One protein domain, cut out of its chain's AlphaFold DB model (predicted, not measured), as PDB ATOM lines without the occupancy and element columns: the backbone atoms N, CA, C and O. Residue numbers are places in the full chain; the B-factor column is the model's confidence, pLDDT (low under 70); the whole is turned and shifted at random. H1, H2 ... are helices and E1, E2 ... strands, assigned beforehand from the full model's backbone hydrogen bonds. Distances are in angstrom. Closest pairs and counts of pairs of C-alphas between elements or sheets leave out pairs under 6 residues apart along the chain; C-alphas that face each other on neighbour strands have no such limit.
ATOM      1  N   GLN A  12      26.613  -0.777   2.601       89.00
ATOM      2  CA  GLN A  12      25.931   0.032   3.605       89.00
ATOM      3  C   GLN A  12      24.524   0.382   3.123       89.00
ATOM      4  O   GLN A  12      24.275   0.595   1.930       89.00
ATOM      5  N   ARG A  13      23.577   0.388   4.057       94.00
ATOM      6  CA  ARG A  13      22.170   0.686   3.793       94.00
ATOM      7  C   ARG A  13      21.724   1.754   4.767       94.00
ATOM      8  O   ARG A  13      22.026   1.667   5.947       94.00
ATOM      9  N   PHE A  14      20.963   2.712   4.264       96.31
ATOM     10  CA  PHE A  14      20.443   3.820   5.048       96.31
ATOM     11  C   PHE A  14      18.928   3.870   4.920       96.31
ATOM     12  O   PHE A  14      18.351   3.432   3.917       96.31
ATOM     13  N   LEU A  15      18.286   4.426   5.940       96.94
ATOM     14  CA  LEU A  15      16.912   4.885   5.837       96.94
ATOM     15  C   LEU A  15      16.778   5.958   4.752       96.94
ATOM     16  O   LEU A  15      17.685   6.761   4.534       96.94
ATOM     17  N   SER A  16      15.608   6.019   4.110       96.44
ATOM     18  CA  SER A  16      15.257   7.197   3.314       96.44
ATOM     19  C   SER A  16      15.225   8.439   4.223       96.44
ATOM     20  O   SER A  16      14.888   8.311   5.406       96.44
ATOM     21  N   PRO A  17      15.487   9.656   3.709       97.06
ATOM     22  CA  PRO A  17      15.392  10.877   4.516       97.06
ATOM     23  C   PRO A  17      14.024  11.040   5.197       97.06
ATOM     24  O   PRO A  17      13.933  11.512   6.332       97.06
ATOM     25  N   LYS A  18      12.949  10.601   4.528       97.25
ATOM     26  CA  LYS A  18      11.598  10.552   5.098       97.25
ATOM     27  C   LYS A  18      11.520   9.559   6.262       97.25
ATOM     28  O   LYS A  18      11.077   9.927   7.347       97.25
ATOM     29  N   SER A  19      12.005   8.334   6.070       97.75
ATOM     30  CA  SER A  19      12.028   7.306   7.118       97.75
ATOM     31  C   SER A  19      12.862   7.727   8.329       97.75
ATOM     32  O   SER A  19      12.447   7.485   9.459       97.75
ATOM     33  N   GLN A  20      13.993   8.406   8.124       97.25
ATOM     34  CA  GLN A  20      14.821   8.926   9.214       97.25
ATOM     35  C   GLN A  20      14.089  10.013  10.014       97.25
ATOM     36  O   GLN A  20      14.101   9.987  11.245       97.25
ATOM     37  N   LYS A  21      13.387  10.937   9.339       97.38
ATOM     38  CA  LYS A  21      12.523  11.933  10.002       97.38
ATOM     39  C   LYS A  21      11.399  11.270  10.803       97.38
ATOM     40  O   LYS A  21      11.129  11.685  11.929       97.38
ATOM     41  N   ASN A  22      10.780  10.226  10.255       98.38
ATOM     42  CA  ASN A  22       9.729   9.480  10.944       98.38
ATOM     43  C   ASN A  22      10.263   8.741  12.173       98.38
ATOM     44  O   ASN A  22       9.678   8.866  13.246       98.38
ATOM     45  N   LEU A  23      11.392   8.035  12.043       98.12
ATOM     46  CA  LEU A  23      12.057   7.380  13.170       98.12
ATOM     47  C   LEU A  23      12.369   8.396  14.272       98.12
ATOM     48  O   LEU A  23      11.988   8.179  15.419       98.12
ATOM     49  N   LYS A  24      12.974   9.537  13.918       97.06
ATOM     50  CA  LYS A  24      13.241  10.635  14.855       97.06
ATOM     51  C   LYS A  24      11.979  11.063  15.608       97.06
ATOM     52  O   LYS A  24      12.006  11.112  16.830       97.06
ATOM     53  N   SER A  25      10.878  11.326  14.902       97.44
ATOM     54  CA  SER A  25       9.622  11.761  15.524       97.44
ATOM     55  C   SER A  25       9.045  10.711  16.483       97.44
ATOM     56  O   SER A  25       8.596  11.049  17.577       97.44
ATOM     57  N   ILE A  26       9.107   9.425  16.120       98.00
ATOM     58  CA  ILE A  26       8.660   8.327  16.991       98.00
ATOM     59  C   ILE A  26       9.521   8.256  18.257       98.00
ATOM     60  O   ILE A  26       8.994   8.159  19.366       98.00
ATOM     61  N   LEU A  27      10.842   8.341  18.102       97.06
ATOM     62  CA  LEU A  27      11.797   8.339  19.207       97.06
ATOM     63  C   LEU A  27      11.627   9.559  20.129       97.06
ATOM     64  O   LEU A  27      11.777   9.437  21.347       97.06
ATOM     65  N   GLU A  28      11.294  10.723  19.574       96.06
ATOM     66  CA  GLU A  28      10.960  11.923  20.344       96.06
ATOM     67  C   GLU A  28       9.681  11.729  21.163       96.06
ATOM     68  O   GLU A  28       9.663  12.074  22.346       96.06
ATOM     69  N   ASN A  29       8.652  11.104  20.585       96.62
ATOM     70  CA  ASN A  29       7.412  10.797  21.295       96.62
ATOM     71  C   ASN A  29       7.617   9.772  22.427       96.62
ATOM     72  O   ASN A  29       7.088   9.957  23.524       96.62
ATOM     73  N   ILE A  30       8.440   8.739  22.208       96.50
ATOM     74  CA  ILE A  30       8.815   7.768  23.253       96.50
ATOM     75  C   ILE A  30       9.464   8.481  24.450       96.50
ATOM     76  O   ILE A  30       9.065   8.280  25.600       96.50
ATOM     77  N   ASN A  31      10.429   9.369  24.190       95.88
ATOM     78  CA  ASN A  31      11.074  10.149  25.246       95.88
ATOM     79  C   ASN A  31      10.106  11.160  25.892       95.88
ATOM     80  O   ASN A  31      10.179  11.410  27.096       95.88
ATOM     81  N   ALA A  32       9.168  11.725  25.124       94.75
ATOM     82  CA  ALA A  32       8.159  12.647  25.638       94.75
ATOM     83  C   ALA A  32       7.256  12.005  26.705       94.75
ATOM     84  O   ALA A  32       6.897  12.681  27.674       94.75
ATOM     85  N   GLU A  33       6.952  10.715  26.544       95.31
ATOM     86  CA  GLU A  33       6.134   9.904  27.452       95.31
ATOM     87  C   GLU A  33       6.878   9.326  28.660       95.31
ATOM     88  O   GLU A  33       6.253   8.688  29.514       95.31
ATOM     89  N   THR A  34       8.196   9.510  28.738       95.12
ATOM     90  CA  THR A  34       8.991   9.048  29.879       95.12
ATOM     91  C   THR A  34       8.645   9.872  31.114       95.12
ATOM     92  O   THR A  34       8.730  11.104  31.096       95.12
ATOM     93  N   LYS A  35       8.268   9.189  32.197       93.88
ATOM     94  CA  LYS A  35       7.958   9.794  33.496       93.88
ATOM     95  C   LYS A  35       8.901   9.226  34.544       93.88
ATOM     96  O   LYS A  35       8.966   8.011  34.693       93.88
ATOM     97  N   MET A  36       9.599  10.100  35.263       94.44
ATOM     98  CA  MET A  36      10.437   9.727  36.398       94.44
ATOM     99  C   MET A  36       9.917  10.415  37.656       94.44
ATOM    100  O   MET A  36       9.870  11.641  37.716       94.44
ATOM    101  N   ASN A  37       9.580   9.617  38.661       94.12
ATOM    102  CA  ASN A  37       9.300  10.073  40.013       94.12
ATOM    103  C   ASN A  37      10.541   9.812  40.863       94.12
ATOM    104  O   ASN A  37      11.109   8.721  40.838       94.12
ATOM    105  N   LYS A  38      10.990  10.812  41.614       93.50
ATOM    106  CA  LYS A  38      12.166  10.693  42.473       93.50
ATOM    107  C   LYS A  38      11.910  11.418  43.780       93.50
ATOM    108  O   LYS A  38      11.470  12.562  43.768       93.50
ATOM    109  N   ASN A  39      12.243  10.762  44.882       93.31
ATOM    110  CA  ASN A  39      12.391  11.407  46.176       93.31
ATOM    111  C   ASN A  39      13.844  11.275  46.655       93.31
ATOM    112  O   ASN A  39      14.739  10.849  45.916       93.31
ATOM    113  N   ASP A  40      14.086  11.652  47.904       94.38
ATOM    114  CA  ASP A  40      15.407  11.610  48.517       94.38
ATOM    115  C   ASP A  40      16.050  10.220  48.528       94.38
ATOM    116  O   ASP A  40      17.276  10.124  48.490       94.38
ATOM    117  N   PHE A  41      15.264   9.142  48.569       94.56
ATOM    118  CA  PHE A  41      15.736   7.784  48.856       94.56
ATOM    119  C   PHE A  41      15.522   6.796  47.711       94.56
ATOM    120  O   PHE A  41      16.323   5.874  47.551       94.56
ATOM    121  N   CYS A  42      14.486   6.977  46.898       95.50
ATOM    122  CA  CYS A  42      14.161   6.103  45.781       95.50
ATOM    123  C   CYS A  42      13.743   6.881  44.532       95.50
ATOM    124  O   CYS A  42      13.448   8.079  44.558       95.50
ATOM    125  N   TRP A  43      13.756   6.169  43.414       95.50
ATOM    126  CA  TRP A  43      13.232   6.634  42.147       95.50
ATOM    127  C   TRP A  43      12.452   5.518  41.464       95.50
ATOM    128  O   TRP A  43      12.738   4.334  41.647       95.50
ATOM    129  N   GLU A  44      11.489   5.923  40.653       96.38
ATOM    130  CA  GLU A  44      10.715   5.074  39.764       96.38
ATOM    131  C   GLU A  44      10.616   5.765  38.406       96.38
ATOM    132  O   GLU A  44      10.451   6.982  38.317       96.38
ATOM    133  N   SER A  45      10.738   4.993  37.337       96.50
ATOM    134  CA  SER A  45      10.610   5.457  35.970       96.50
ATOM    135  C   SER A  45       9.689   4.543  35.191       96.50
ATOM    136  O   SER A  45       9.829   3.325  35.255       96.50
ATOM    137  N   ASN A  46       8.789   5.139  34.419       95.94
ATOM    138  CA  ASN A  46       7.936   4.444  33.476       95.94
ATOM    139  C   ASN A  46       8.112   5.058  32.085       95.94
ATOM    140  O   ASN A  46       7.902   6.259  31.883       95.94
ATOM    141  N   PHE A  47       8.475   4.226  31.115       95.81
ATOM    142  CA  PHE A  47       8.758   4.660  29.751       95.81
ATOM    143  C   PHE A  47       8.332   3.617  28.724       95.81
ATOM    144  O   PHE A  47       8.145   2.435  29.026       95.81
ATOM    145  N   VAL A  48       8.154   4.063  27.482       97.19
ATOM    146  CA  VAL A  48       7.854   3.177  26.354       97.19
ATOM    147  C   VAL A  48       9.157   2.519  25.902       97.19
ATOM    148  O   VAL A  48      10.089   3.201  25.495       97.19
ATOM    149  N   LYS A  49       9.226   1.187  25.969       96.62
ATOM    150  CA  LYS A  49      10.373   0.397  25.494       96.62
ATOM    151  C   LYS A  49      10.275   0.106  23.998       96.62
ATOM    152  O   LYS A  49      11.285   0.045  23.303       96.62
ATOM    153  N   SER A  50       9.065  -0.135  23.504       97.75
ATOM    154  CA  SER A  50       8.854  -0.454  22.095       97.75
ATOM    155  C   SER A  50       7.456  -0.100  21.625       97.75
ATOM    156  O   SER A  50       6.508  -0.124  22.412       97.75
ATOM    157  N   VAL A  51       7.333   0.120  20.323       98.25
ATOM    158  CA  VAL A  51       6.069   0.315  19.616       98.25
ATOM    159  C   VAL A  51       5.918  -0.737  18.520       98.25
ATOM    160  O   VAL A  51       6.879  -1.059  17.825       98.25
ATOM    161  N   SER A  52       4.721  -1.289  18.366       97.88
ATOM    162  CA  SER A  52       4.388  -2.265  17.326       97.88
ATOM    163  C   SER A  52       3.071  -1.909  16.654       97.88
ATOM    164  O   SER A  52       2.249  -1.181  17.209       97.88
ATOM    165  N   LEU A  53       2.877  -2.415  15.441       97.62
ATOM    166  CA  LEU A  53       1.596  -2.335  14.741       97.62
ATOM    167  C   LEU A  53       0.796  -3.598  15.064       97.62
ATOM    168  O   LEU A  53       1.345  -4.684  14.920       97.62
ATOM    169  N   LYS A  54      -0.465  -3.479  15.497       91.81
ATOM    170  CA  LYS A  54      -1.265  -4.647  15.928       91.81
ATOM    171  C   LYS A  54      -1.446  -5.691  14.818       91.81
ATOM    172  O   LYS A  54      -1.184  -6.867  15.042       91.81
ATOM    173  N   ASP A  55      -1.770  -5.244  13.607       86.50
ATOM    174  CA  ASP A  55      -2.070  -6.137  12.473       86.50
ATOM    175  C   ASP A  55      -0.873  -6.368  11.544       86.50
ATOM    176  O   ASP A  55      -1.011  -6.853  10.416       86.50
ATOM    177  N   LYS A  56       0.332  -5.978  11.970       86.19
ATOM    178  CA  LYS A  56       1.550  -6.207  11.190       86.19
ATOM    179  C   LYS A  56       2.621  -6.818  12.068       86.19
ATOM    180  O   LYS A  56       2.832  -6.409  13.199       86.19
ATOM    181  N   ASN A  57       3.402  -7.722  11.484       91.94
ATOM    182  CA  ASN A  57       4.612  -8.246  12.109       91.94
ATOM    183  C   ASN A  57       5.723  -7.184  12.096       91.94
ATOM    184  O   ASN A  57       6.722  -7.345  11.396       91.94
ATOM    185  N   PHE A  58       5.514  -6.074  12.802       97.50
ATOM    186  CA  PHE A  58       6.444  -4.963  12.920       97.50
ATOM    187  C   PHE A  58       6.582  -4.530  14.378       97.50
ATOM    188  O   PHE A  58       5.581  -4.227  15.032       97.50
ATOM    189  N   LYS A  59       7.821  -4.416  14.854       98.12
ATOM    190  CA  LYS A  59       8.140  -3.888  16.181       98.12
ATOM    191  C   LYS A  59       9.391  -3.020  16.108       98.12
ATOM    192  O   LYS A  59      10.405  -3.459  15.585       98.12
ATOM    193  N   LEU A  60       9.320  -1.812  16.651       98.38
ATOM    194  CA  LEU A  60      10.451  -0.911  16.865       98.38
ATOM    195  C   LEU A  60      10.745  -0.855  18.364       98.38
ATOM    196  O   LEU A  60       9.874  -0.486  19.152       98.38
ATOM    197  N   ILE A  61      11.963  -1.208  18.756       98.00
ATOM    198  CA  ILE A  61      12.446  -1.199  20.137       98.00
ATOM    199  C   ILE A  61      13.459  -0.065  20.281       98.00
ATOM    200  O   ILE A  61      14.422   0.019  19.518       98.00
ATOM    201  N   ASP A  62      13.242   0.793  21.276       96.44
ATOM    202  CA  ASP A  62      14.131   1.910  21.577       96.44
ATOM    203  C   ASP A  62      15.363   1.420  22.353       96.44
ATOM    204  O   ASP A  62      15.269   1.075  23.532       96.44
ATOM    205  N   GLY A  63      16.534   1.407  21.712       94.31
ATOM    206  CA  GLY A  63      17.793   1.015  22.358       94.31
ATOM    207  C   GLY A  63      18.387   2.088  23.282       94.31
ATOM    208  O   GLY A  63      19.390   1.850  23.961       94.31
ATOM    209  N   ARG A  64      17.782   3.281  23.357       93.88
ATOM    210  CA  ARG A  64      18.253   4.364  24.237       93.88
ATOM    211  C   ARG A  64      17.846   4.149  25.687       93.88
ATOM    212  O   ARG A  64      18.622   4.504  26.572       93.88
ATOM    213  N   MET A  65      16.673   3.548  25.914       86.94
ATOM    214  CA  MET A  65      16.161   3.154  27.235       86.94
ATOM    215  C   MET A  65      16.260   4.280  28.277       86.94
ATOM    216  O   MET A  65      16.769   4.092  29.384       86.94
ATOM    217  N   TYR A  66      15.821   5.484  27.909       91.44
ATOM    218  CA  TYR A  66      15.887   6.631  28.806       91.44
ATOM    219  C   TYR A  66      14.940   6.456  29.995       91.44
ATOM    220  O   TYR A  66      13.726   6.443  29.844       91.44
ATOM    221  N   VAL A  67      15.514   6.383  31.198       90.88
ATOM    222  CA  VAL A  67      14.759   6.348  32.463       90.88
ATOM    223  C   VAL A  67      14.319   7.740  32.928       90.88
ATOM    224  O   VAL A  67      13.582   7.872  33.900       90.88
ATOM    225  N   ASN A  68      14.761   8.797  32.252       92.12
ATOM    226  CA  ASN A  68      14.295  10.161  32.464       92.12
ATOM    227  C   ASN A  68      14.270  10.904  31.128       92.12
ATOM    228  O   ASN A  68      15.045  10.583  30.229       92.12
ATOM    229  N   LYS A  69      13.419  11.923  31.010       92.56
ATOM    230  CA  LYS A  69      13.302  12.738  29.804       92.56
ATOM    231  C   LYS A  69      14.634  13.422  29.478       92.56
ATOM    232  O   LYS A  69      15.188  14.166  30.284       92.56
ATOM    233  N   VAL A  70      15.119  13.202  28.258       92.38
ATOM    234  CA  VAL A  70      16.355  13.805  27.732       92.38
ATOM    235  C   VAL A  70      16.039  14.977  26.797       92.38
ATOM    236  O   VAL A  70      15.053  14.960  26.055       92.38
ATOM    237  N   ASN A  71      16.896  16.004  26.797       90.75
ATOM    238  CA  ASN A  71      16.798  17.146  25.880       90.75
ATOM    239  C   ASN A  71      16.837  16.686  24.410       90.75
ATOM    240  O   ASN A  71      17.718  15.914  24.039       90.75
ATOM    241  N   GLN A  72      15.934  17.214  23.572       83.00
ATOM    242  CA  GLN A  72      15.816  16.926  22.133       83.00
ATOM    243  C   GLN A  72      17.146  16.898  21.375       83.00
ATOM    244  O   GLN A  72      17.388  15.964  20.612       83.00
ATOM    245  N   LYS A  73      18.062  17.838  21.637       85.19
ATOM    246  CA  LYS A  73      19.365  17.891  20.943       85.19
ATOM    247  C   LYS A  73      20.267  16.679  21.226       85.19
ATOM    248  O   LYS A  73      21.216  16.448  20.488       85.19
ATOM    249  N   LYS A  74      19.984  15.911  22.284       87.06
ATOM    250  CA  LYS A  74      20.774  14.756  22.743       87.06
ATOM    251  C   LYS A  74      20.060  13.410  22.541       87.06
ATOM    252  O   LYS A  74      20.556  12.395  23.015       87.06
ATOM    253  N   GLN A  75      18.905  13.393  21.868       88.75
ATOM    254  CA  GLN A  75      18.060  12.196  21.763       88.75
ATOM    255  C   GLN A  75      18.449  11.229  20.635       88.75
ATOM    256  O   GLN A  75      18.080  10.058  20.696       88.75
ATOM    257  N   LEU A  76      19.147  11.697  19.597       90.44
ATOM    258  CA  LEU A  76      19.536  10.875  18.445       90.44
ATOM    259  C   LEU A  76      20.911  10.251  18.672       90.44
ATOM    260  O   LEU A  76      21.908  10.658  18.080       90.44
ATOM    261  N   VAL A  77      20.955   9.298  19.597       91.38
ATOM    262  CA  VAL A  77      22.141   8.505  19.938       91.38
ATOM    263  C   VAL A  77      21.761   7.033  20.030       91.38
ATOM    264  O   VAL A  77      20.576   6.710  20.162       91.38
ATOM    265  N   ARG A  78      22.776   6.160  20.031       93.75
ATOM    266  CA  ARG A  78      22.624   4.698  20.074       93.75
ATOM    267  C   ARG A  78      21.801   4.172  18.897       93.75
ATOM    268  O   ARG A  78      21.463   4.899  17.967       93.75
ATOM    269  N   GLU A  79      21.493   2.894  18.965       96.75
ATOM    270  CA  GLU A  79      20.732   2.175  17.963       96.75
ATOM    271  C   GLU A  79      19.278   1.941  18.386       96.75
ATOM    272  O   GLU A  79      18.927   2.011  19.567       96.75
ATOM    273  N   SER A  80      18.426   1.666  17.405       97.75
ATOM    274  CA  SER A  80      17.110   1.064  17.598       97.75
ATOM    275  C   SER A  80      17.047  -0.271  16.874       97.75
ATOM    276  O   SER A  80      17.595  -0.426  15.781       97.75
ATOM    277  N   LEU A  81      16.329  -1.219  17.467       98.06
ATOM    278  CA  LEU A  81      16.105  -2.535  16.885       98.06
ATOM    279  C   LEU A  81      14.738  -2.562  16.208       98.06
ATOM    280  O   LEU A  81      13.742  -2.141  16.798       98.06
ATOM    281  N   VAL A  82      14.678  -3.067  14.980       98.12
ATOM    282  CA  VAL A  82      13.432  -3.214  14.231       98.12
ATOM    283  C   VAL A  82      13.231  -4.650  13.788       98.12
ATOM    284  O   VAL A  82      14.013  -5.172  12.997       98.12
ATOM    285  N   ASP A  83      12.124  -5.243  14.217       97.31
ATOM    286  CA  ASP A  83      11.665  -6.545  13.753       97.31
ATOM    287  C   ASP A  83      10.592  -6.369  12.666       97.31
ATOM    288  O   ASP A  83       9.631  -5.620  12.832       97.31
ATOM    289  N   ILE A  84      10.756  -7.072  11.543       95.25
ATOM    290  CA  ILE A  84       9.854  -7.124  10.385       95.25
ATOM    291  C   ILE A  84       9.631  -8.596  10.003       95.25
ATOM    292  O   ILE A  84      10.311  -9.159   9.129       95.25
ATOM    293  N   GLY A  85       8.672  -9.248  10.657       90.81
ATOM    294  CA  GLY A  85       8.516 -10.702  10.613       90.81
ATOM    295  C   GLY A  85       9.779 -11.390  11.132       90.81
ATOM    296  O   GLY A  85      10.220 -11.121  12.238       90.81
ATOM    297  N   LYS A  86      10.399 -12.246  10.312       91.06
ATOM    298  CA  LYS A  86      11.669 -12.928  10.644       91.06
ATOM    299  C   LYS A  86      12.927 -12.096  10.337       91.06
ATOM    300  O   LYS A  86      14.035 -12.619  10.394       91.06
ATOM    301  N   THR A  87      12.764 -10.850   9.888       95.06
ATOM    302  CA  THR A  87      13.879  -9.933   9.611       95.06
ATOM    303  C   THR A  87      14.084  -9.014  10.801       95.06
ATOM    304  O   THR A  87      13.117  -8.423  11.252       95.06
ATOM    305  N   GLN A  88      15.319  -8.849  11.244       97.25
ATOM    306  CA  GLN A  88      15.711  -7.911  12.282       97.25
ATOM    307  C   GLN A  88      16.744  -6.938  11.717       97.25
ATOM    308  O   GLN A  88      17.617  -7.351  10.951       97.25
ATOM    309  N   LEU A  89      16.631  -5.663  12.068       97.56
ATOM    310  CA  LEU A  89      17.519  -4.583  11.645       97.56
ATOM    311  C   LEU A  89      17.971  -3.794  12.872       97.56
ATOM    312  O   LEU A  89      17.144  -3.463  13.717       97.56
ATOM    313  N   VAL A  90      19.250  -3.446  12.930       97.94
ATOM    314  CA  VAL A  90      19.827  -2.535  13.920       97.94
ATOM    315  C   VAL A  90      20.136  -1.227  13.210       97.94
ATOM    316  O   VAL A  90      20.867  -1.219  12.218       97.94
ATOM    317  N   ILE A  91      19.534  -0.136  13.676       98.19
ATOM    318  CA  ILE A  91      19.588   1.170  13.017       98.19
ATOM    319  C   ILE A  91      20.277   2.163  13.941       98.19
ATOM    320  O   ILE A  91      19.774   2.401  15.035       98.19
ATOM    321  N   ASP A  92      21.359   2.795  13.494       97.81
ATOM    322  CA  ASP A  92      21.932   3.939  14.201       97.81
ATOM    323  C   ASP A  92      20.953   5.124  14.155       97.81
ATOM    324  O   ASP A  92      20.588   5.625  13.089       97.81
ATOM    325  N   ASN A  93      20.514   5.592  15.325       96.81
ATOM    326  CA  ASN A  93      19.454   6.598  15.432       96.81
ATOM    327  C   ASN A  93      19.877   7.966  14.883       96.81
ATOM    328  O   ASN A  93      19.020   8.788  14.551       96.81
ATOM    329  N   LYS A  94      21.186   8.238  14.826       95.25
ATOM    330  CA  LYS A  94      21.722   9.522  14.376       95.25
ATOM    331  C   LYS A  94      21.776   9.592  12.854       95.25
ATOM    332  O   LYS A  94      21.206  10.507  12.263       95.25
ATOM    333  N   SER A  95      22.453   8.636  12.236       95.56
ATOM    334  CA  SER A  95      22.709   8.579  10.795       95.56
ATOM    335  C   SER A  95      21.578   7.924  10.003       95.56
ATOM    336  O   SER A  95      21.421   8.212   8.821       95.56
ATOM    337  N   GLY A  96      20.776   7.062  10.636       96.56
ATOM    338  CA  GLY A  96      19.829   6.194   9.940       96.56
ATOM    339  C   GLY A  96      20.496   5.023   9.208       96.56
ATOM    340  O   GLY A  96      19.840   4.389   8.381       96.56
ATOM    341  N   GLU A  97      21.777   4.744   9.466       97.12
ATOM    342  CA  GLU A  97      22.482   3.579   8.925       97.12
ATOM    343  C   GLU A  97      21.940   2.280   9.532       97.12
ATOM    344  O   GLU A  97      21.740   2.177  10.740       97.12
ATOM    345  N   ILE A  98      21.736   1.264   8.695       96.81
ATOM    346  CA  ILE A  98      21.495  -0.112   9.129       96.81
ATOM    347  C   ILE A  98      22.858  -0.762   9.365       96.81
ATOM    348  O   ILE A  98      23.468  -1.305   8.439       96.81
ATOM    349  N   ILE A  99      23.330  -0.692  10.607       95.50
ATOM    350  CA  ILE A  99      24.666  -1.156  11.002       95.50
ATOM    351  C   ILE A  99      24.721  -2.684  11.129       95.50
ATOM    352  O   ILE A  99      25.718  -3.317  10.761       95.50
ATOM    353  N   ASP A 100      23.607  -3.307  11.523       95.12
ATOM    354  CA  ASP A 100      23.488  -4.760  11.568       95.12
ATOM    355  C   ASP A 100      22.102  -5.272  11.163       95.12
ATOM    356  O   ASP A 100      21.116  -4.533  11.137       95.12
ATOM    357  N   TYR A 101      22.028  -6.540  10.756       94.75
ATOM    358  CA  TYR A 101      20.778  -7.169  10.361       94.75
ATOM    359  C   TYR A 101      20.828  -8.696  10.415       94.75
ATOM    360  O   TYR A 101      21.814  -9.339  10.062       94.75
ATOM    361  N   ARG A 102      19.663  -9.291  10.674       94.06
ATOM    362  CA  ARG A 102      19.372 -10.699  10.402       94.06
ATOM    363  C   ARG A 102      18.203 -10.774   9.437       94.06
ATOM    364  O   ARG A 102      17.082 -10.419   9.774       94.06
ATOM    365  N   LYS A 103      18.438 -11.238   8.213       91.06
ATOM    366  CA  LYS A 103      17.440 -11.211   7.136       91.06
ATOM    367  C   LYS A 103      17.494 -12.508   6.343       91.06
ATOM    368  O   LYS A 103      18.573 -12.941   5.953       91.06
ATOM    369  N   SER A 104      16.336 -13.082   6.022       85.00
ATOM    370  CA  SER A 104      16.255 -14.237   5.118       85.00
ATOM    371  C   SER A 104      16.900 -13.920   3.769       85.00
ATOM    372  O   SER A 104      16.613 -12.864   3.194       85.00
ATOM    373  N   PHE A 105      17.727 -14.829   3.248       80.62
ATOM    374  CA  PHE A 105      18.448 -14.652   1.981       80.62
ATOM    375  C   PHE A 105      17.506 -14.254   0.831       80.62
ATOM    376  O   PHE A 105      17.727 -13.232   0.186       80.62
ATOM    377  N   PHE A 106      16.373 -14.950   0.697       85.69
ATOM    378  CA  PHE A 106      15.388 -14.760  -0.377       85.69
ATOM    379  C   PHE A 106      14.620 -13.432  -0.358       85.69
ATOM    380  O   PHE A 106      14.005 -13.062  -1.353       85.69
ATOM    381  N   LYS A 107      14.590 -12.700   0.764       88.88
ATOM    382  CA  LYS A 107      13.838 -11.437   0.833       88.88
ATOM    383  C   LYS A 107      14.673 -10.336   0.164       88.88
ATOM    384  O   LYS A 107      15.802 -10.141   0.586       88.88
ATOM    385  N   PRO A 108      14.194  -9.571  -0.824       92.69
ATOM    386  CA  PRO A 108      14.989  -8.469  -1.371       92.69
ATOM    387  C   PRO A 108      15.106  -7.302  -0.381       92.69
ATOM    388  O   PRO A 108      14.165  -7.021   0.367       92.69
ATOM    389  N   TRP A 109      16.232  -6.579  -0.398       93.50
ATOM    390  CA  TRP A 109      16.418  -5.373   0.424       93.50
ATOM    391  C   TRP A 109      15.374  -4.295   0.132       93.50
ATOM    392  O   TRP A 109      14.843  -3.704   1.066       93.50
ATOM    393  N   SER A 110      15.013  -4.094  -1.138       93.75
ATOM    394  CA  SER A 110      13.958  -3.155  -1.543       93.75
ATOM    395  C   SER A 110      12.630  -3.438  -0.834       93.75
ATOM    396  O   SER A 110      11.991  -2.523  -0.322       93.75
ATOM    397  N   LYS A 111      12.244  -4.717  -0.717       94.19
ATOM    398  CA  LYS A 111      11.026  -5.133  -0.007       94.19
ATOM    399  C   LYS A 111      11.128  -4.877   1.498       94.19
ATOM    400  O   LYS A 111      10.156  -4.427   2.103       94.19
ATOM    401  N   VAL A 112      12.285  -5.155   2.106       95.00
ATOM    402  CA  VAL A 112      12.534  -4.878   3.533       95.00
ATOM    403  C   VAL A 112      12.425  -3.381   3.820       95.00
ATOM    404  O   VAL A 112      11.648  -2.997   4.688       95.00
ATOM    405  N   LEU A 113      13.129  -2.548   3.050       95.81
ATOM    406  CA  LEU A 113      13.150  -1.095   3.231       95.81
ATOM    407  C   LEU A 113      11.779  -0.460   2.971       95.81
ATOM    408  O   LEU A 113      11.343   0.366   3.764       95.81
ATOM    409  N   LYS A 114      11.046  -0.906   1.942       96.19
ATOM    410  CA  LYS A 114       9.674  -0.438   1.686       96.19
ATOM    411  C   LYS A 114       8.726  -0.777   2.840       96.19
ATOM    412  O   LYS A 114       7.904   0.048   3.225       96.19
ATOM    413  N   THR A 115       8.848  -1.979   3.411       95.88
ATOM    414  CA  THR A 115       8.029  -2.384   4.568       95.88
ATOM    415  C   THR A 115       8.359  -1.535   5.797       95.88
ATOM    416  O   THR A 115       7.451  -1.104   6.503       95.88
ATOM    417  N   LEU A 116       9.650  -1.278   6.032       97.31
ATOM    418  CA  LEU A 116      10.133  -0.424   7.114       97.31
ATOM    419  C   LEU A 116       9.595   1.005   6.990       97.31
ATOM    420  O   LEU A 116       9.018   1.522   7.939       97.31
ATOM    421  N   GLU A 117       9.728   1.613   5.812       97.62
ATOM    422  CA  GLU A 117       9.250   2.971   5.533       97.62
ATOM    423  C   GLU A 117       7.743   3.109   5.772       97.62
ATOM    424  O   GLU A 117       7.305   4.013   6.484       97.62
ATOM    425  N   GLN A 118       6.948   2.172   5.244       97.81
ATOM    426  CA  GLN A 118       5.501   2.154   5.454       97.81
ATOM    427  C   GLN A 118       5.137   2.002   6.934       97.81
ATOM    428  O   GLN A 118       4.226   2.671   7.413       97.81
ATOM    429  N   ALA A 119       5.827   1.127   7.666       98.00
ATOM    430  CA  ALA A 119       5.553   0.923   9.082       98.00
ATOM    431  C   ALA A 119       5.904   2.161   9.922       98.00
ATOM    432  O   ALA A 119       5.099   2.573  10.753       98.00
ATOM    433  N   LEU A 120       7.058   2.790   9.669       98.38
ATOM    434  CA  LEU A 120       7.457   4.027  10.343       98.38
ATOM    435  C   LEU A 120       6.478   5.173  10.057       98.38
ATOM    436  O   LEU A 120       6.129   5.908  10.973       98.38
ATOM    437  N   GLU A 121       5.994   5.309   8.820       98.31
ATOM    438  CA  GLU A 121       4.957   6.294   8.483       98.31
ATOM    439  C   GLU A 121       3.661   6.038   9.268       98.31
ATOM    440  O   GLU A 121       3.136   6.951   9.906       98.31
ATOM    441  N   ILE A 122       3.165   4.792   9.273       98.19
ATOM    442  CA  ILE A 122       1.923   4.437   9.975       98.19
ATOM    443  C   ILE A 122       2.054   4.727  11.470       98.19
ATOM    444  O   ILE A 122       1.165   5.363  12.034       98.19
ATOM    445  N   ILE A 123       3.154   4.309  12.107       98.19
ATOM    446  CA  ILE A 123       3.380   4.561  13.535       98.19
ATOM    447  C   ILE A 123       3.471   6.059  13.802       98.19
ATOM    448  O   ILE A 123       2.823   6.537  14.724       98.19
ATOM    449  N   LYS A 124       4.231   6.818  13.003       98.06
ATOM    450  CA  LYS A 124       4.365   8.268  13.192       98.06
ATOM    451  C   LYS A 124       3.006   8.971  13.125       98.06
ATOM    452  O   LYS A 124       2.743   9.850  13.939       98.06
ATOM    453  N   CYS A 125       2.143   8.592  12.183       98.06
ATOM    454  CA  CYS A 125       0.821   9.204  12.020       98.06
ATOM    455  C   CYS A 125      -0.194   8.751  13.080       98.06
ATOM    456  O   CYS A 125      -1.116   9.497  13.389       98.06
ATOM    457  N   ASN A 126      -0.013   7.564  13.660       98.12
ATOM    458  CA  ASN A 126      -0.983   6.938  14.563       98.12
ATOM    459  C   ASN A 126      -0.409   6.664  15.955       98.12
ATOM    460  O   ASN A 126      -0.920   5.816  16.677       98.12
ATOM    461  N   TYR A 127       0.654   7.368  16.348       97.94
ATOM    462  CA  TYR A 127       1.434   7.039  17.542       97.94
ATOM    463  C   TYR A 127       0.583   6.981  18.825       97.94
ATOM    464  O   TYR A 127       0.846   6.169  19.707       97.94
ATOM    465  N   ASN A 128      -0.456   7.816  18.926       97.06
ATOM    466  CA  ASN A 128      -1.377   7.849  20.066       97.06
ATOM    467  C   ASN A 128      -2.678   7.067  19.846       97.06
ATOM    468  O   ASN A 128      -3.524   7.077  20.733       97.06
ATOM    469  N   ASN A 129      -2.846   6.400  18.704       97.69
ATOM    470  CA  ASN A 129      -4.025   5.599  18.412       97.69
ATOM    471  C   ASN A 129      -3.791   4.135  18.842       97.69
ATOM    472  O   ASN A 129      -3.068   3.412  18.147       97.69
ATOM    473  N   PRO A 130      -4.399   3.674  19.954       96.12
ATOM    474  CA  PRO A 130      -4.199   2.319  20.455       96.12
ATOM    475  C   PRO A 130      -4.843   1.245  19.570       96.12
ATOM    476  O   PRO A 130      -4.460   0.085  19.688       96.12
ATOM    477  N   GLU A 131      -5.779   1.587  18.678       96.50
ATOM    478  CA  GLU A 131      -6.349   0.642  17.702       96.50
ATOM    479  C   GLU A 131      -5.310   0.203  16.664       96.50
ATOM    480  O   GLU A 131      -5.389  -0.899  16.136       96.50
ATOM    481  N   ILE A 132      -4.290   1.030  16.411       97.25
ATOM    482  CA  ILE A 132      -3.275   0.781  15.376       97.25
ATOM    483  C   ILE A 132      -1.912   0.467  16.000       97.25
ATOM    484  O   ILE A 132      -1.224  -0.465  15.570       97.25
ATOM    485  N   VAL A 133      -1.504   1.247  17.007       98.12
ATOM    486  CA  VAL A 133      -0.175   1.176  17.624       98.12
ATOM    487  C   VAL A 133      -0.276   0.619  19.039       98.12
ATOM    488  O   VAL A 133      -0.879   1.216  19.928       98.12
ATOM    489  N   GLN A 134       0.399  -0.500  19.277       97.94
ATOM    490  CA  GLN A 134       0.591  -1.050  20.612       97.94
ATOM    491  C   GLN A 134       1.916  -0.550  21.199       97.94
ATOM    492  O   GLN A 134       2.964  -0.616  20.557       97.94
ATOM    493  N   LYS A 135       1.881  -0.075  22.448       97.94
ATOM    494  CA  LYS A 135       3.063   0.382  23.193       97.94
ATOM    495  C   LYS A 135       3.393  -0.623  24.291       97.94
ATOM    496  O   LYS A 135       2.568  -0.879  25.162       97.94
ATOM    497  N   GLN A 136       4.611  -1.157  24.289       97.00
ATOM    498  CA  GLN A 136       5.132  -1.923  25.423       97.00
ATOM    499  C   GLN A 136       5.864  -0.964  26.359       97.00
ATOM    500  O   GLN A 136       6.842  -0.326  25.958       97.00
ATOM    501  N   ARG A 137       5.403  -0.868  27.606       96.19
ATOM    502  CA  ARG A 137       6.023  -0.032  28.638       96.19
ATOM    503  C   ARG A 137       6.899  -0.872  29.560       96.19
ATOM    504  O   ARG A 137       6.638  -2.056  29.754       96.19
ATOM    505  N   LEU A 138       7.938  -0.252  30.103       95.38
ATOM    506  CA  LEU A 138       8.778  -0.809  31.156       95.38
ATOM    507  C   LEU A 138       8.727   0.138  32.357       95.38
ATOM    508  O   LEU A 138       8.826   1.355  32.178       95.38
ATOM    509  N   SER A 139       8.600  -0.429  33.554       94.75
ATOM    510  CA  SER A 139       8.815   0.288  34.809       94.75
ATOM    511  C   SER A 139      10.130  -0.169  35.431       94.75
ATOM    512  O   SER A 139      10.385  -1.370  35.519       94.75
ATOM    513  N   LEU A 140      10.963   0.777  35.855       94.62
ATOM    514  CA  LEU A 140      12.192   0.526  36.608       94.62
ATOM    515  C   LEU A 140      12.172   1.349  37.884       94.62
ATOM    516  O   LEU A 140      11.791   2.516  37.858       94.62
ATOM    517  N   SER A 141      12.631   0.770  38.982       94.69
ATOM    518  CA  SER A 141      12.791   1.474  40.247       94.69
ATOM    519  C   SER A 141      14.134   1.147  40.880       94.69
ATOM    520  O   SER A 141      14.775   0.141  40.565       94.69
ATOM    521  N   GLY A 142      14.593   2.029  41.758       93.69
ATOM    522  CA  GLY A 142      15.851   1.840  42.459       93.69
ATOM    523  C   GLY A 142      16.045   2.823  43.600       93.69
ATOM    524  O   GLY A 142      15.252   3.739  43.820       93.69
ATOM    525  N   PHE A 143      17.138   2.635  44.333       94.62
ATOM    526  CA  PHE A 143      17.534   3.530  45.413       94.62
ATOM    527  C   PHE A 143      18.423   4.662  44.891       94.62
ATOM    528  O   PHE A 143      19.232   4.481  43.980       94.62
ATOM    529  N   THR A 144      18.293   5.843  45.488       92.19
ATOM    530  CA  THR A 144      19.263   6.930  45.325       92.19
ATOM    531  C   THR A 144      20.520   6.632  46.154       92.19
ATOM    532  O   THR A 144      20.476   5.798  47.064       92.19
ATOM    533  N   PRO A 145      21.634   7.359  45.948       93.38
ATOM    534  CA  PRO A 145      22.800   7.238  46.823       93.38
ATOM    535  C   PRO A 145      22.476   7.438  48.315       93.38
ATOM    536  O   PRO A 145      23.016   6.725  49.160       93.38
ATOM    537  N   LYS A 146      21.561   8.361  48.651       93.56
ATOM    538  CA  LYS A 146      21.106   8.600  50.032       93.56
ATOM    539  C   LYS A 146      20.261   7.432  50.557       93.56
ATOM    540  O   LYS A 146      20.459   7.014  51.696       93.56
ATOM    541  N   GLY A 147      19.396   6.849  49.724       91.75
ATOM    542  CA  GLY A 147      18.658   5.621  50.046       91.75
ATOM    543  C   GLY A 147      19.577   4.437  50.341       91.75
ATOM    544  O   GLY A 147      19.425   3.784  51.370       91.75
ATOM    545  N   VAL A 148      20.592   4.215  49.500       92.25
ATOM    546  CA  VAL A 148      21.588   3.149  49.705       92.25
ATOM    547  C   VAL A 148      22.352   3.342  51.017       92.25
ATOM    548  O   VAL A 148      22.533   2.380  51.759       92.25
ATOM    549  N   ARG A 149      22.779   4.572  51.341       90.44
ATOM    550  CA  ARG A 149      23.461   4.862  52.617       90.44
ATOM    551  C   ARG A 149      22.574   4.552  53.823       90.44
ATOM    552  O   ARG A 149      23.046   3.907  54.752       90.44
ATOM    553  N   LYS A 150      21.291   4.933  53.786       86.19
ATOM    554  CA  LYS A 150      20.334   4.630  54.863       86.19
ATOM    555  C   LYS A 150      20.162   3.119  55.071       86.19
ATOM    556  O   LYS A 150      20.168   2.662  56.204       86.19
ATOM    557  N   LEU A 151      20.075   2.341  53.990       84.31
ATOM    558  CA  LEU A 151      19.968   0.879  54.071       84.31
ATOM    559  C   LEU A 151      21.217   0.214  54.663       84.31
ATOM    560  O   LEU A 151      21.089  -0.788  55.359       84.31
ATOM    561  N   LYS A 152      22.412   0.755  54.396       78.62
ATOM    562  CA  LYS A 152      23.664   0.235  54.965       78.62
ATOM    563  C   LYS A 152      23.761   0.458  56.476       78.62
ATOM    564  O   LYS A 152      24.283  -0.409  57.154       78.62
ATOM    565  N   ILE A 153      23.227   1.572  56.983       70.44
ATOM    566  CA  ILE A 153      23.207   1.884  58.423       70.44
ATOM    567  C   ILE A 153      22.247   0.962  59.188       70.44
ATOM    568  O   ILE A 153      22.512   0.629  60.326       70.44
ATOM    569  N   ILE A 154      21.143   0.529  58.569       63.44
ATOM    570  CA  ILE A 154      20.152  -0.356  59.215       63.44
ATOM    571  C   ILE A 154      20.638  -1.820  59.281       63.44
ATOM    572  O   ILE A 154      20.103  -2.616  60.044       63.44
TER     573      ILE A 154
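What this domain is: This is residues 12 to 154 of the 156 residues of an uncharacterized protein of Candidatus Gastranaerophilales bacterium HUM_10 (UniProt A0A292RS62). One twisted antiparallel sheet has two helices, H1 and H2, packed side by side in space on one face of its broad end, where E3, E4, E5 and E6 lie; from there the long strands E2 and E7, with short E1, run on as a narrow ribbon, and H3 sits at its far end. The printed part has 143 residues with three named helices and seven named strands, in the order H1 E1 E2 E3 E4 E5 E6 H2 E7 H3. The sheet is branched at E2, and the class is mixed, helices and strands. The whole is elongated, spanning 61 by 33 by 29 A, and only just loose, close to compact, with a radius of gyration of the C-alphas of 17.6 A.

Where its parts are: H1, residues 17 to 32, begins at C-alpha 17 (15.392, 10.877, 4.516) and is 22.4 A long. E1 is residues 35 to 38. E2, residues 42 to 53, is 34.5 A long and starts at C-alpha 42 (14.161, 6.103, 45.781). E3 is residues 58 to 62, E4 79 to 84, E5 87 to 92 and E6 98 to 102. H2, residues 109 to 126, measures 25.6 A, and E7, residues 133 to 143, 33.0 A. H3, residues 145 to 154, ends at C-alpha 154 (20.152, -0.356, 59.215).

How they stand to each other: E1 to E6 form a meander, each strand the antiparallel neighbour of the one before. E1 and E3 lie on one side of E2, beside residues 42 to 46 and 49 to 53; N 37 and O 44 are 2.8 A apart, N 60 and O 51 2.8 A. E7 lies on the other side of E2, antiparallel at 162 degrees, with N 45 and O 140 2.7 A apart. Within hydrogen-bond range are N 61 and O 81 across the neighbours E3 and E4, 2.8 A apart, N 84 and O 87 across E4 and E5, 2.7 A apart, and N 90 and O 100 across E5 and E6, 2.8 A apart. H1 and H2 are on the same face, at heights over the sheet of 10.3 A and 9.5 A. They touch, H2 with residues 116 to 124 alone, at a steep tilt of 43 degrees, the same way; the closest C-alphas, of Ser 19 and Glu 117, are 5.4 A apart. H3 only grazes the sheet with residues 145 to 151. In H1, H2 and H3 every O i to N i+4 pair is within hydrogen-bond range.

The domain as a whole: The two C-alphas farthest apart, of Phe 106 and Ile 153, are 61.6 A apart. The printed part has no cut. The link from E3 to E4, residues 63 to 78, is long. Mean pLDDT of the printed part is 94.2; residue 154 is under 70.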